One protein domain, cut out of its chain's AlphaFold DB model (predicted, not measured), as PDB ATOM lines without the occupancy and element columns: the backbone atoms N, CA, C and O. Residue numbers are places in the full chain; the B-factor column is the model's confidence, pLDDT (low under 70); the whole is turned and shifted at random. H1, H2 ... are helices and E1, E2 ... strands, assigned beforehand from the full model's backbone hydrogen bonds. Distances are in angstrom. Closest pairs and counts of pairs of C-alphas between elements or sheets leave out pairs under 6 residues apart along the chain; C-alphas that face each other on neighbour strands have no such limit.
ATOM      1  N   GLU A 117      14.792  33.450 -46.953       84.38
ATOM      2  CA  GLU A 117      14.443  33.332 -45.543       84.38
ATOM      3  C   GLU A 117      14.656  31.891 -45.077       84.38
ATOM      4  O   GLU A 117      13.771  31.044 -45.150       84.38
ATOM      5  N   THR A 118      15.883  31.586 -44.650       88.00
ATOM      6  CA  THR A 118      16.258  30.267 -44.110       88.00
ATOM      7  C   THR A 118      16.693  30.395 -42.651       88.00
ATOM      8  O   THR A 118      17.279  31.400 -42.253       88.00
ATOM      9  N   GLY A 119      16.423  29.368 -41.843       91.31
ATOM     10  CA  GLY A 119      16.941  29.264 -40.481       91.31
ATOM     11  C   GLY A 119      18.417  28.858 -40.465       91.31
ATOM     12  O   GLY A 119      18.788  27.839 -41.038       91.31
ATOM     13  N   VAL A 120      19.250  29.637 -39.784       93.38
ATOM     14  CA  VAL A 120      20.687  29.430 -39.604       93.38
ATOM     15  C   VAL A 120      20.957  28.970 -38.177       93.38
ATOM     16  O   VAL A 120      20.660  29.686 -37.219       93.38
ATOM     17  N   ARG A 121      21.556  27.784 -38.027       94.62
ATOM     18  CA  ARG A 121      21.999  27.276 -36.721       94.62
ATOM     19  C   ARG A 121      23.283  27.967 -36.258       94.62
ATOM     20  O   ARG A 121      24.319  27.893 -36.922       94.62
ATOM     21  N   LEU A 122      23.216  28.595 -35.094       95.00
ATOM     22  CA  LEU A 122      24.326  29.231 -34.393       95.00
ATOM     23  C   LEU A 122      24.604  28.473 -33.096       95.00
ATOM     24  O   LEU A 122      23.693  27.931 -32.486       95.00
ATOM     25  N   ARG A 123      25.849  28.455 -32.637       95.31
ATOM     26  CA  ARG A 123      26.265  27.833 -31.383       95.31
ATOM     27  C   ARG A 123      26.898  28.877 -30.477       95.31
ATOM     28  O   ARG A 123      27.829  29.566 -30.886       95.31
ATOM     29  N   LEU A 124      26.434  28.968 -29.236       94.94
ATOM     30  CA  LEU A 124      27.007  29.887 -28.252       94.94
ATOM     31  C   LEU A 124      28.440  29.489 -27.876       94.94
ATOM     32  O   LEU A 124      28.697  28.350 -27.481       94.94
ATOM     33  N   LEU A 125      29.375  30.438 -27.946       93.88
ATOM     34  CA  LEU A 125      30.770  30.254 -27.525       93.88
ATOM     35  C   LEU A 125      31.010  30.690 -26.078       93.88
ATOM     36  O   LEU A 125      31.994  30.274 -25.461       93.88
ATOM     37  N   GLU A 126      30.106  31.496 -25.536       91.44
ATOM     38  CA  GLU A 126      30.130  32.011 -24.172       91.44
ATOM     39  C   GLU A 126      28.790  31.689 -23.485       91.44
ATOM     40  O   GLU A 126      27.760  31.617 -24.160       91.44
ATOM     41  N   PRO A 127      28.780  31.446 -22.162       90.44
ATOM     42  CA  PRO A 127      27.538  31.280 -21.420       90.44
ATOM     43  C   PRO A 127      26.763  32.599 -21.398       90.44
ATOM     44  O   PRO A 127      27.333  33.672 -21.180       90.44
ATOM     45  N   ALA A 128      25.453  32.508 -21.574       88.44
ATOM     46  CA  ALA A 128      24.571  33.660 -21.575       88.44
ATOM     47  C   ALA A 128      23.604  33.599 -20.398       88.44
ATOM     48  O   ALA A 128      23.314  32.536 -19.861       88.44
ATOM     49  N   LYS A 129      23.099  34.745 -19.977       86.62
ATOM     50  CA  LYS A 129      22.181  34.884 -18.861       86.62
ATOM     51  C   LYS A 129      20.941  35.613 -19.336       86.62
ATOM     52  O   LYS A 129      21.034  36.721 -19.868       86.62
ATOM     53  N   THR A 130      19.809  34.976 -19.096       83.75
ATOM     54  CA  THR A 130      18.479  35.565 -19.139       83.75
ATOM     55  C   THR A 130      17.998  35.845 -17.705       83.75
ATOM     56  O   THR A 130      18.496  35.234 -16.756       83.75
ATOM     57  N   PRO A 131      17.042  36.769 -17.494       79.56
ATOM     58  CA  PRO A 131      16.379  36.988 -16.209       79.56
ATOM     59  C   PRO A 131      15.959  35.720 -15.453       79.56
ATOM     60  O   PRO A 131      16.099  35.669 -14.236       79.56
ATOM     61  N   SER A 132      15.479  34.696 -16.161       76.44
ATOM     62  CA  SER A 132      14.978  33.459 -15.559       76.44
ATOM     63  C   SER A 132      16.042  32.373 -15.383       76.44
ATOM     64  O   SER A 132      15.909  31.550 -14.479       76.44
ATOM     65  N   ARG A 133      17.087  32.325 -16.226       82.69
ATOM     66  CA  ARG A 133      18.053  31.213 -16.240       82.69
ATOM     67  C   ARG A 133      19.396  31.571 -16.875       82.69
ATOM     68  O   ARG A 133      19.583  32.612 -17.492       82.69
ATOM     69  N   THR A 134      20.372  30.686 -16.701       88.38
ATOM     70  CA  THR A 134      21.666  30.777 -17.391       88.38
ATOM     71  C   THR A 134      21.700  29.743 -18.508       88.38
ATOM     72  O   THR A 134      21.495  28.560 -18.258       88.38
ATOM     73  N   ILE A 135      21.953  30.198 -19.731       90.56
ATOM     74  CA  ILE A 135      22.122  29.366 -20.917       90.56
ATOM     75  C   ILE A 135      23.583  28.907 -20.977       90.56
ATOM     76  O   ILE A 135      24.493  29.747 -21.034       90.56
ATOM     77  N   PRO A 136      23.844  27.590 -20.965       92.00
ATOM     78  CA  PRO A 136      25.201  27.078 -20.993       92.00
ATOM     79  C   PRO A 136      25.877  27.364 -22.337       92.00
ATOM     80  O   PRO A 136      25.244  27.461 -23.397       92.00
ATOM     81  N   LYS A 137      27.209  27.458 -22.294       93.56
ATOM     82  CA  LYS A 137      28.040  27.499 -23.498       93.56
ATOM     83  C   LYS A 137      27.751  26.265 -24.356       93.56
ATOM     84  O   LYS A 137      27.665  25.154 -23.847       93.56
ATOM     85  N   GLY A 138      27.685  26.457 -25.666       93.00
ATOM     86  CA  GLY A 138      27.486  25.384 -26.631       93.00
ATOM     87  C   GLY A 138      26.029  25.118 -26.996       93.00
ATOM     88  O   GLY A 138      25.818  24.287 -27.875       93.00
ATOM     89  N   THR A 139      25.072  25.828 -26.391       93.25
ATOM     90  CA  THR A 139      23.654  25.785 -26.782       93.25
ATOM     91  C   THR A 139      23.492  26.225 -28.236       93.25
ATOM     92  O   THR A 139      24.134  27.188 -28.674       93.25
ATOM     93  N   ILE A 140      22.654  25.503 -28.981       93.94
ATOM     94  CA  ILE A 140      22.355  25.785 -30.384       93.94
ATOM     95  C   ILE A 140      21.142  26.710 -30.448       93.94
ATOM     96  O   ILE A 140      20.118  26.457 -29.826       93.94
ATOM     97  N   LEU A 141      21.268  27.784 -31.214       93.44
ATOM     98  CA  LEU A 141      20.244  28.784 -31.462       93.44
ATOM     99  C   LEU A 141      19.876  28.757 -32.942       93.44
ATOM    100  O   LEU A 141      20.740  28.545 -33.794       93.44
ATOM    101  N   THR A 142      18.615  29.028 -33.258       94.38
ATOM    102  CA  THR A 142      18.162  29.160 -34.647       94.38
ATOM    103  C   THR A 142      17.875  30.624 -34.940       94.38
ATOM    104  O   THR A 142      16.999  31.223 -34.323       94.38
ATOM    105  N   ALA A 143      18.619  31.208 -35.877       94.19
ATOM    106  CA  ALA A 143      18.404  32.571 -36.345       94.19
ATOM    107  C   ALA A 143      17.704  32.561 -37.705       94.19
ATOM    108  O   ALA A 143      18.093  31.815 -38.597       94.19
ATOM    109  N   ASN A 144      16.700  33.407 -37.902       94.19
ATOM    110  CA  ASN A 144      16.131  33.643 -39.220       94.19
ATOM    111  C   ASN A 144      17.074  34.543 -40.028       94.19
ATOM    112  O   ASN A 144      17.504  35.587 -39.535       94.19
ATOM    113  N   ALA A 145      17.417  34.117 -41.241       91.62
ATOM    114  CA  ALA A 145      18.298  34.844 -42.137       91.62
ATOM    115  C   ALA A 145      17.513  35.640 -43.171       91.62
ATOM    116  O   ALA A 145      16.605  35.112 -43.796       91.62
ATOM    117  N   LYS A 146      17.907  36.890 -43.396       89.62
ATOM    118  CA  LYS A 146      17.318  37.773 -44.397       89.62
ATOM    119  C   LYS A 146      18.406  38.566 -45.096       89.62
ATOM    120  O   LYS A 146      19.254  39.186 -44.460       89.62
ATOM    121  N   PHE A 147      18.385  38.568 -46.422       86.19
ATOM    122  CA  PHE A 147      19.325  39.364 -47.201       86.19
ATOM    123  C   PHE A 147      18.794  40.791 -47.368       86.19
ATOM    124  O   PHE A 147      17.721  40.990 -47.941       86.19
ATOM    125  N   GLN A 148      19.528  41.786 -46.866       83.81
ATOM    126  CA  GLN A 148      19.151  43.197 -46.973       83.81
ATOM    127  C   GLN A 148      20.403  44.075 -47.050       83.81
ATOM    128  O   GLN A 148      21.341  43.901 -46.279       83.81
ATOM    129  N   GLY A 149      20.421  45.034 -47.983       80.12
ATOM    130  CA  GLY A 149      21.520  46.001 -48.102       80.12
ATOM    131  C   GLY A 149      22.885  45.369 -48.406       80.12
ATOM    132  O   GLY A 149      23.903  45.895 -47.974       80.12
ATOM    133  N   GLY A 150      22.915  44.217 -49.088       80.62
ATOM    134  CA  GLY A 150      24.157  43.505 -49.414       80.62
ATOM    135  C   GLY A 150      24.747  42.668 -48.272       80.62
ATOM    136  O   GLY A 150      25.775  42.027 -48.473       80.62
ATOM    137  N   ARG A 151      24.107  42.636 -47.094       88.38
ATOM    138  CA  ARG A 151      24.529  41.831 -45.938       88.38
ATOM    139  C   ARG A 151      23.461  40.803 -45.575       88.38
ATOM    140  O   ARG A 151      22.264  41.012 -45.797       88.38
ATOM    141  N   LEU A 152      23.892  39.681 -45.002       90.81
ATOM    142  CA  LEU A 152      22.979  38.670 -44.478       90.81
ATOM    143  C   LEU A 152      22.626  39.004 -43.033       90.81
ATOM    144  O   LEU A 152      23.373  38.694 -42.106       90.81
ATOM    145  N   GLN A 153      21.486  39.650 -42.836       92.75
ATOM    146  CA  GLN A 153      20.963  39.923 -41.509       92.75
ATOM    147  C   GLN A 153      20.442  38.633 -40.889       92.75
ATOM    148  O   GLN A 153      19.765  37.845 -41.544       92.75
ATOM    149  N   LEU A 154      20.755  38.423 -39.617       93.81
ATOM    150  CA  LEU A 154      20.268  37.281 -38.860       93.81
ATOM    151  C   LEU A 154      19.580  37.799 -37.596       93.81
ATOM    152  O   LEU A 154      20.107  38.695 -36.928       93.81
ATOM    153  N   LYS A 155      18.417  37.229 -37.275       94.81
ATOM    154  CA  LYS A 155      17.627  37.577 -36.088       94.81
ATOM    155  C   LYS A 155      17.165  36.320 -35.356       94.81
ATOM    156  O   LYS A 155      16.624  35.414 -35.982       94.81
ATOM    157  N   VAL A 156      17.338  36.270 -34.037       94.50
ATOM    158  CA  VAL A 156      16.766  35.211 -33.186       94.50
ATOM    159  C   VAL A 156      15.554  35.785 -32.464       94.50
ATOM    160  O   VAL A 156      15.667  36.818 -31.806       94.50
ATOM    161  N   THR A 157      14.407  35.123 -32.614       93.00
ATOM    162  CA  THR A 157      13.119  35.512 -32.009       93.00
ATOM    163  C   THR A 157      12.764  34.685 -30.774       93.00
ATOM    164  O   THR A 157      11.985  35.105 -29.922       93.00
ATOM    165  N   SER A 158      13.312  33.477 -30.669       91.50
ATOM    166  CA  SER A 158      13.090  32.594 -29.530       91.50
ATOM    167  C   SER A 158      14.261  31.638 -29.348       91.50
ATOM    168  O   SER A 158      14.989  31.331 -30.296       91.50
ATOM    169  N   ILE A 159      14.453  31.192 -28.112       91.19
ATOM    170  CA  ILE A 159      15.458  30.200 -27.734       91.19
ATOM    171  C   ILE A 159      14.744  29.053 -27.034       91.19
ATOM    172  O   ILE A 159      13.946  29.288 -26.130       91.19
ATOM    173  N   GLU A 160      15.048  27.825 -27.437       89.88
ATOM    174  CA  GLU A 160      14.628  26.625 -26.721       89.88
ATOM    175  C   GLU A 160      15.701  26.251 -25.691       89.88
ATOM    176  O   GLU A 160      16.898  26.255 -25.991       89.88
ATOM    177  N   LEU A 161      15.275  26.006 -24.453       88.06
ATOM    178  CA  LEU A 161      16.139  25.540 -23.374       88.06
ATOM    179  C   LEU A 161      15.370  24.586 -22.457       88.06
ATOM    180  O   LEU A 161      14.474  25.009 -21.720       88.06
ATOM    181  N   GLU A 162      15.771  23.314 -22.451       87.12
ATOM    182  CA  GLU A 162      15.184  22.265 -21.603       87.12
ATOM    183  C   GLU A 162      13.653  22.161 -21.766       87.12
ATOM    184  O   GLU A 162      12.918  22.085 -20.784       87.12
ATOM    185  N   GLY A 163      13.155  22.228 -23.004       86.75
ATOM    186  CA  GLY A 163      11.722  22.169 -23.309       86.75
ATOM    187  C   GLY A 163      10.958  23.479 -23.086       86.75
ATOM    188  O   GLY A 163       9.748  23.515 -23.301       86.75
ATOM    189  N   ASN A 164      11.633  24.565 -22.693       88.31
ATOM    190  CA  ASN A 164      11.024  25.886 -22.535       88.31
ATOM    191  C   ASN A 164      11.378  26.797 -23.712       88.31
ATOM    192  O   ASN A 164      12.550  26.928 -24.065       88.31
ATOM    193  N   ILE A 165      10.378  27.482 -24.272       89.88
ATOM    194  CA  ILE A 165      10.566  28.482 -25.331       89.88
ATOM    195  C   ILE A 165      10.636  29.867 -24.686       89.88
ATOM    196  O   ILE A 165       9.663  30.349 -24.110       89.88
ATOM    197  N   ILE A 166      11.795  30.513 -24.786       89.88
ATOM    198  CA  ILE A 166      12.051  31.847 -24.241       89.88
ATOM    199  C   ILE A 166      11.991  32.857 -25.394       89.88
ATOM    200  O   ILE A 166      12.848  32.791 -26.281       89.88
ATOM    201  N   PRO A 167      11.027  33.797 -25.410       90.38
ATOM    202  CA  PRO A 167      10.986  34.850 -26.418       90.38
ATOM    203  C   PRO A 167      12.138  35.838 -26.200       90.38
ATOM    204  O   PRO A 167      12.345  36.357 -25.098       90.38
ATOM    205  N   VAL A 168      12.901  36.101 -27.258       89.88
ATOM    206  CA  VAL A 168      14.053  37.014 -27.241       89.88
ATOM    207  C   VAL A 168      14.075  37.854 -28.514       89.88
ATOM    208  O   VAL A 168      13.595  37.420 -29.552       89.88
ATOM    209  N   ASP A 169      14.665  39.044 -28.455       92.62
ATOM    210  CA  ASP A 169      14.973  39.832 -29.651       92.62
ATOM    211  C   ASP A 169      16.487  40.039 -29.709       92.62
ATOM    212  O   ASP A 169      17.047  40.896 -29.017       92.62
ATOM    213  N   ILE A 170      17.156  39.185 -30.487       92.69
ATOM    214  CA  ILE A 170      18.608  39.224 -30.657       92.69
ATOM    215  C   ILE A 170      18.934  39.481 -32.120       92.69
ATOM    216  O   ILE A 170      18.583  38.698 -33.008       92.69
ATOM    217  N   THR A 171      19.699  40.542 -32.339       94.62
ATOM    218  CA  THR A 171      20.273  40.889 -33.635       94.62
ATOM    219  C   THR A 171      21.716  40.415 -33.681       94.62
ATOM    220  O   THR A 171      22.471  40.577 -32.716       94.62
ATOM    221  N   ILE A 172      22.111  39.824 -34.805       94.81
ATOM    222  CA  ILE A 172      23.483  39.369 -35.002       94.81
ATOM    223  C   ILE A 172      24.310  40.420 -35.736       94.81
ATOM    224  O   ILE A 172      23.908  40.967 -36.768       94.81
ATOM    225  N   TYR A 173      25.497  40.642 -35.191       94.88
ATOM    226  CA  TYR A 173      26.524  41.526 -35.701       94.88
ATOM    227  C   TYR A 173      27.732  40.716 -36.157       94.88
ATOM    228  O   TYR A 173      28.061  39.665 -35.593       94.88
ATOM    229  N   ASP A 174      28.380  41.227 -37.189       93.75
ATOM    230  CA  ASP A 174      29.629  40.699 -37.710       93.75
ATOM    231  C   ASP A 174      30.831  41.179 -36.871       93.75
ATOM    232  O   ASP A 174      30.689  42.000 -35.958       93.75
ATOM    233  N   LEU A 175      32.025  40.656 -37.146       91.62
ATOM    234  CA  LEU A 175      33.260  40.978 -36.419       91.62
ATOM    235  C   LEU A 175      33.684  42.447 -36.574       91.62
ATOM    236  O   LEU A 175      34.339  42.997 -35.693       91.62
ATOM    237  N   ASP A 176      33.259  43.084 -37.660       90.69
ATOM    238  CA  ASP A 176      33.388  44.508 -37.968       90.69
ATOM    239  C   ASP A 176      32.352  45.388 -37.242       90.69
ATOM    240  O   ASP A 176      32.324  46.603 -37.435       90.69
ATOM    241  N   GLY A 177      31.504  44.808 -36.381       89.12
ATOM    242  CA  GLY A 177      30.564  45.552 -35.534       89.12
ATOM    243  C   GLY A 177      29.340  46.095 -36.274       89.12
ATOM    244  O   GLY A 177      28.561  46.857 -35.705       89.12
ATOM    245  N   GLN A 178      29.145  45.696 -37.530       91.88
ATOM    246  CA  GLN A 178      27.972  46.034 -38.331       91.88
ATOM    247  C   GLN A 178      26.907  44.938 -38.243       91.88
ATOM    248  O   GLN A 178      27.212  43.764 -38.031       91.88
ATOM    249  N   GLN A 179      25.641  45.325 -38.402       92.00
ATOM    250  CA  GLN A 179      24.525  44.384 -38.389       92.00
ATOM    251  C   GLN A 179      24.548  43.498 -39.639       92.00
ATOM    252  O   GLN A 179      24.592  43.987 -40.769       92.00
ATOM    253  N   GLY A 180      24.414  42.190 -39.424       91.25
ATOM    254  CA  GLY A 180      24.416  41.198 -40.490       91.25
ATOM    255  C   GLY A 180      25.809  40.876 -41.029       91.25
ATOM    256  O   GLY A 180      26.731  41.689 -41.013       91.25
ATOM    257  N   LEU A 181      25.946  39.659 -41.534       90.44
ATOM    258  CA  LEU A 181      27.214  39.101 -41.980       90.44
ATOM    259  C   LEU A 181      27.590  39.636 -43.355       90.44
ATOM    260  O   LEU A 181      26.748  39.686 -44.261       90.44
ATOM    261  N   TYR A 182      28.862  39.991 -43.516       87.00
ATOM    262  CA  TYR A 182      29.455  40.185 -44.822       87.00
ATOM    263  C   TYR A 182      29.706  38.818 -45.447       87.00
ATOM    264  O   TYR A 182      30.510  38.007 -44.989       87.00
ATOM    265  N   VAL A 183      28.973  38.549 -46.513       77.12
ATOM    266  CA  VAL A 183      29.050  37.297 -47.250       77.12
ATOM    267  C   VAL A 183      29.364  37.629 -48.695       77.12
ATOM    268  O   VAL A 183      28.695  38.501 -49.252       77.12
ATOM    269  N   PRO A 184      30.353  36.956 -49.313       67.81
ATOM    270  CA  PRO A 184      30.679  37.167 -50.713       67.81
ATOM    271  C   PRO A 184      29.477  36.739 -51.556       67.81
ATOM    272  O   PRO A 184      29.239  35.560 -51.816       67.81
ATOM    273  N   TYR A 185      28.674  37.728 -51.919       62.19
ATOM    274  CA  TYR A 185      27.570  37.597 -52.844       62.19
ATOM    275  C   TYR A 185      28.159  37.610 -54.255       62.19
ATOM    276  O   TYR A 185      28.889  38.538 -54.593       62.19
ATOM    277  N   SER A 186      27.871  36.591 -55.069       54.50
ATOM    278  CA  SER A 186      28.166  36.641 -56.506       54.50
ATOM    279  C   SER A 186      26.934  37.198 -57.238       54.50
ATOM    280  O   SER A 186      25.965  36.462 -57.450       54.50
ATOM    281  N   PRO A 187      26.926  38.494 -57.614       53.59
ATOM    282  CA  PRO A 187      25.893  39.072 -58.477       53.59
ATOM    283  C   PRO A 187      25.894  38.490 -59.899       53.59
ATOM    284  O   PRO A 187      24.927  38.689 -60.635       53.59
ATOM    285  N   GLU A 188      26.936  37.750 -60.290       51.59
ATOM    286  CA  GLU A 188      27.117  37.195 -61.640       51.59
ATOM    287  C   GLU A 188      25.986  36.231 -62.037       51.59
ATOM    288  O   GLU A 188      25.621  36.133 -63.206       51.59
ATOM    289  N   MET A 189      25.351  35.585 -61.056       51.47
ATOM    290  CA  MET A 189      24.185  34.724 -61.286       51.47
ATOM    291  C   MET A 189      22.873  35.490 -61.516       51.47
ATOM    292  O   MET A 189      21.931  34.909 -62.057       51.47
ATOM    293  N   ASN A 190      22.796  36.775 -61.149       51.16
ATOM    294  CA  ASN A 190      21.612  37.613 -61.367       51.16
ATOM    295  C   ASN A 190      21.724  38.479 -62.636       51.16
ATOM    296  O   ASN A 190      20.727  38.637 -63.345       51.16
ATOM    297  N   ALA A 191      22.921  38.968 -62.982       51.50
ATOM    298  CA  ALA A 191      23.125  39.847 -64.142       51.50
ATOM    299  C   ALA A 191      22.773  39.181 -65.490       51.50
ATOM    300  O   ALA A 191      22.212  39.828 -66.375       51.50
ATOM    301  N   LEU A 192      23.007  37.869 -65.628       52.03
ATOM    302  CA  LEU A 192      22.693  37.130 -66.857       52.03
ATOM    303  C   LEU A 192      21.179  37.096 -67.164       52.03
ATOM    304  O   LEU A 192      20.777  37.013 -68.321       52.03
ATOM    305  N   THR A 193      20.326  37.203 -66.136       52.78
ATOM    306  CA  THR A 193      18.859  37.160 -66.292       52.78
ATOM    307  C   THR A 193      18.253  38.555 -66.484       52.78
ATOM    308  O   THR A 193      17.278  38.705 -67.221       52.78
ATOM    309  N   VAL A 242      23.459  32.321 -50.848       82.38
ATOM    310  CA  VAL A 242      24.688  32.609 -50.105       82.38
ATOM    311  C   VAL A 242      25.131  31.369 -49.349       82.38
ATOM    312  O   VAL A 242      24.325  30.725 -48.688       82.38
ATOM    313  N   THR A 243      26.422  31.047 -49.395       85.56
ATOM    314  CA  THR A 243      26.987  29.952 -48.598       85.56
ATOM    315  C   THR A 243      27.665  30.505 -47.351       85.56
ATOM    316  O   THR A 243      28.638  31.250 -47.444       85.56
ATOM    317  N   LEU A 244      27.165  30.113 -46.179       87.75
ATOM    318  CA  LEU A 244      27.795  30.376 -44.890       87.75
ATOM    319  C   LEU A 244      28.767  29.251 -44.541       87.75
ATOM    320  O   LEU A 244      28.432  28.071 -44.651       87.75
ATOM    321  N   LYS A 245      29.968  29.622 -44.096       90.50
ATOM    322  CA  LYS A 245      30.980  28.674 -43.619       90.50
ATOM    323  C   LYS A 245      30.697  28.284 -42.169       90.50
ATOM    324  O   LYS A 245      30.325  29.131 -41.357       90.50
ATOM    325  N   ALA A 246      30.925  27.013 -41.842       92.06
ATOM    326  CA  ALA A 246      30.922  26.550 -40.459       92.06
ATOM    327  C   ALA A 246      31.998  27.285 -39.645       92.06
ATOM    328  O   ALA A 246      33.056  27.632 -40.169       92.06
ATOM    329  N   GLY A 247      31.730  27.519 -38.364       91.81
ATOM    330  CA  GLY A 247      32.678  28.133 -37.438       91.81
ATOM    331  C   GLY A 247      32.848  29.647 -37.584       91.81
ATOM    332  O   GLY A 247      33.604  30.223 -36.806       91.81
ATOM    333  N   TYR A 248      32.149  30.312 -38.514       92.81
ATOM    334  CA  TYR A 248      32.205  31.772 -38.630       92.81
ATOM    335  C   TYR A 248      31.718  32.427 -37.333       92.81
ATOM    336  O   TYR A 248      30.607  32.138 -36.885       92.81
ATOM    337  N   GLN A 249      32.553  33.263 -36.713       94.56
ATOM    338  CA  GLN A 249      32.262  33.870 -35.417       94.56
ATOM    339  C   GLN A 249      31.408  35.125 -35.582       94.56
ATOM    340  O   GLN A 249      31.663  35.959 -36.442       94.56
ATOM    341  N   VAL A 250      30.413  35.263 -34.713       94.94
ATOM    342  CA  VAL A 250      29.434  36.346 -34.736       94.94
ATOM    343  C   VAL A 250      29.165  36.858 -33.324       94.94
ATOM    344  O   VAL A 250      29.419  36.161 -32.333       94.94
ATOM    345  N   PHE A 251      28.624  38.068 -33.229       95.00
ATOM    346  CA  PHE A 251      28.215  38.681 -31.970       95.00
ATOM    347  C   PHE A 251      26.694  38.770 -31.880       95.00
ATOM    348  O   PHE A 251      26.033  39.275 -32.782       95.00
ATOM    349  N   LEU A 252      26.134  38.287 -30.777       93.62
ATOM    350  CA  LEU A 252      24.710  38.362 -30.474       93.62
ATOM    351  C   LEU A 252      24.471  39.560 -29.568       93.62
ATOM    352  O   LEU A 252      25.054  39.626 -28.486       93.62
ATOM    353  N   VAL A 253      23.608  40.476 -29.996       92.88
ATOM    354  CA  VAL A 253      23.238  41.668 -29.230       92.88
ATOM    355  C   VAL A 253      21.736  41.645 -28.987       92.88
ATOM    356  O   VAL A 253      20.942  41.627 -29.927       92.88
ATOM    357  N   SER A 254      21.352  41.636 -27.712       89.94
ATOM    358  CA  SER A 254      19.951  41.729 -27.295       89.94
ATOM    359  C   SER A 254      19.458  43.161 -27.428       89.94
ATOM    360  O   SER A 254      20.132  44.091 -26.973       89.94
ATOM    361  N   LYS A 255      18.243  43.339 -27.942       83.06
ATOM    362  CA  LYS A 255      17.499  44.579 -27.718       83.06
ATOM    363  C   LYS A 255      17.040  44.619 -26.252       83.06
ATOM    364  O   LYS A 255      16.748  43.568 -25.676       83.06
ATOM    365  N   LYS A 256      17.094  45.801 -25.634       63.50
ATOM    366  CA  LYS A 256      16.585  46.055 -24.277       63.50
ATOM    367  C   LYS A 256      15.133  46.499 -24.325       63.50
ATOM    368  O   LYS A 256      14.777  47.164 -25.325       63.50
TER     369      LYS A 256
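This is residues 117 to 193 and 242 to 256 of the 256 residues of the protein "Conjugative transposon TraM protein" of Sphingobacterium spiritivorum ATCC 33300 (UniProt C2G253). One strongly twisted five-stranded sheet folds back on itself like a half-open barrel, E1 and E2 facing E4 and E6 with E3 as the hinge. From one end an arm sticks out, residues 187 to 193, holding the small helix H1. The printed part has 92 residues, mostly strand, with named elements E1 E2 E3 E4 H1 E5 E6 along the chain; the sheet, antiparallel throughout, has the order E1, E2, E3, E4, E6. It is only just compact, close to loose, with a radius of gyration of the C-alphas of 14.7 A, and spans 51 by 25 by 25 A.

E1 is residues 118 to 124, 19.2 A long, starting with C-alpha 118 at (16.258, 30.267, -44.110). E2 is 140 to 148, 24.3 A; E3 is 151 to 161, 29.1 A, bending by 55 degrees at 157; E4 is 164 to 173, 25.7 A, bending by 61 degrees at 167. H1 is 188 to 193, 9.5 A. E5 is 242 to 244, 6.5 A, and E6 is 249 to 254, 16.7 A, ending with C-alpha 254 at (19.951, 41.729, -27.295).

E1 to E4 form a meander, each strand the antiparallel neighbour of the one before. N 122 and O 141 of hairpin E1 and E2 are 2.8 A apart, N 146 and O 153 of hairpin E2 and E3 2.8 A, N 166 and O 159 of hairpin E3 and E4 2.8 A. Edge strand E6 is antiparallel to E4, with N 173 and O 251 2.8 A apart. E5 pairs with no named strand. H1 is not on the sheet; 0 of its 2 O i to N i+4 pairs and 1 of 3 O i to N i+3 pairs are within hydrogen-bond range.

The farthest C-alphas, Ser 132 and Leu 192, are 52.0 A apart. Residues 194 to 241 are not printed; C-alphas 193 and 242 are 17.8 A apart. The links E1 to E2 and E4 to H1 are long. Residues 184 to 193 and 256 have pLDDT under 70.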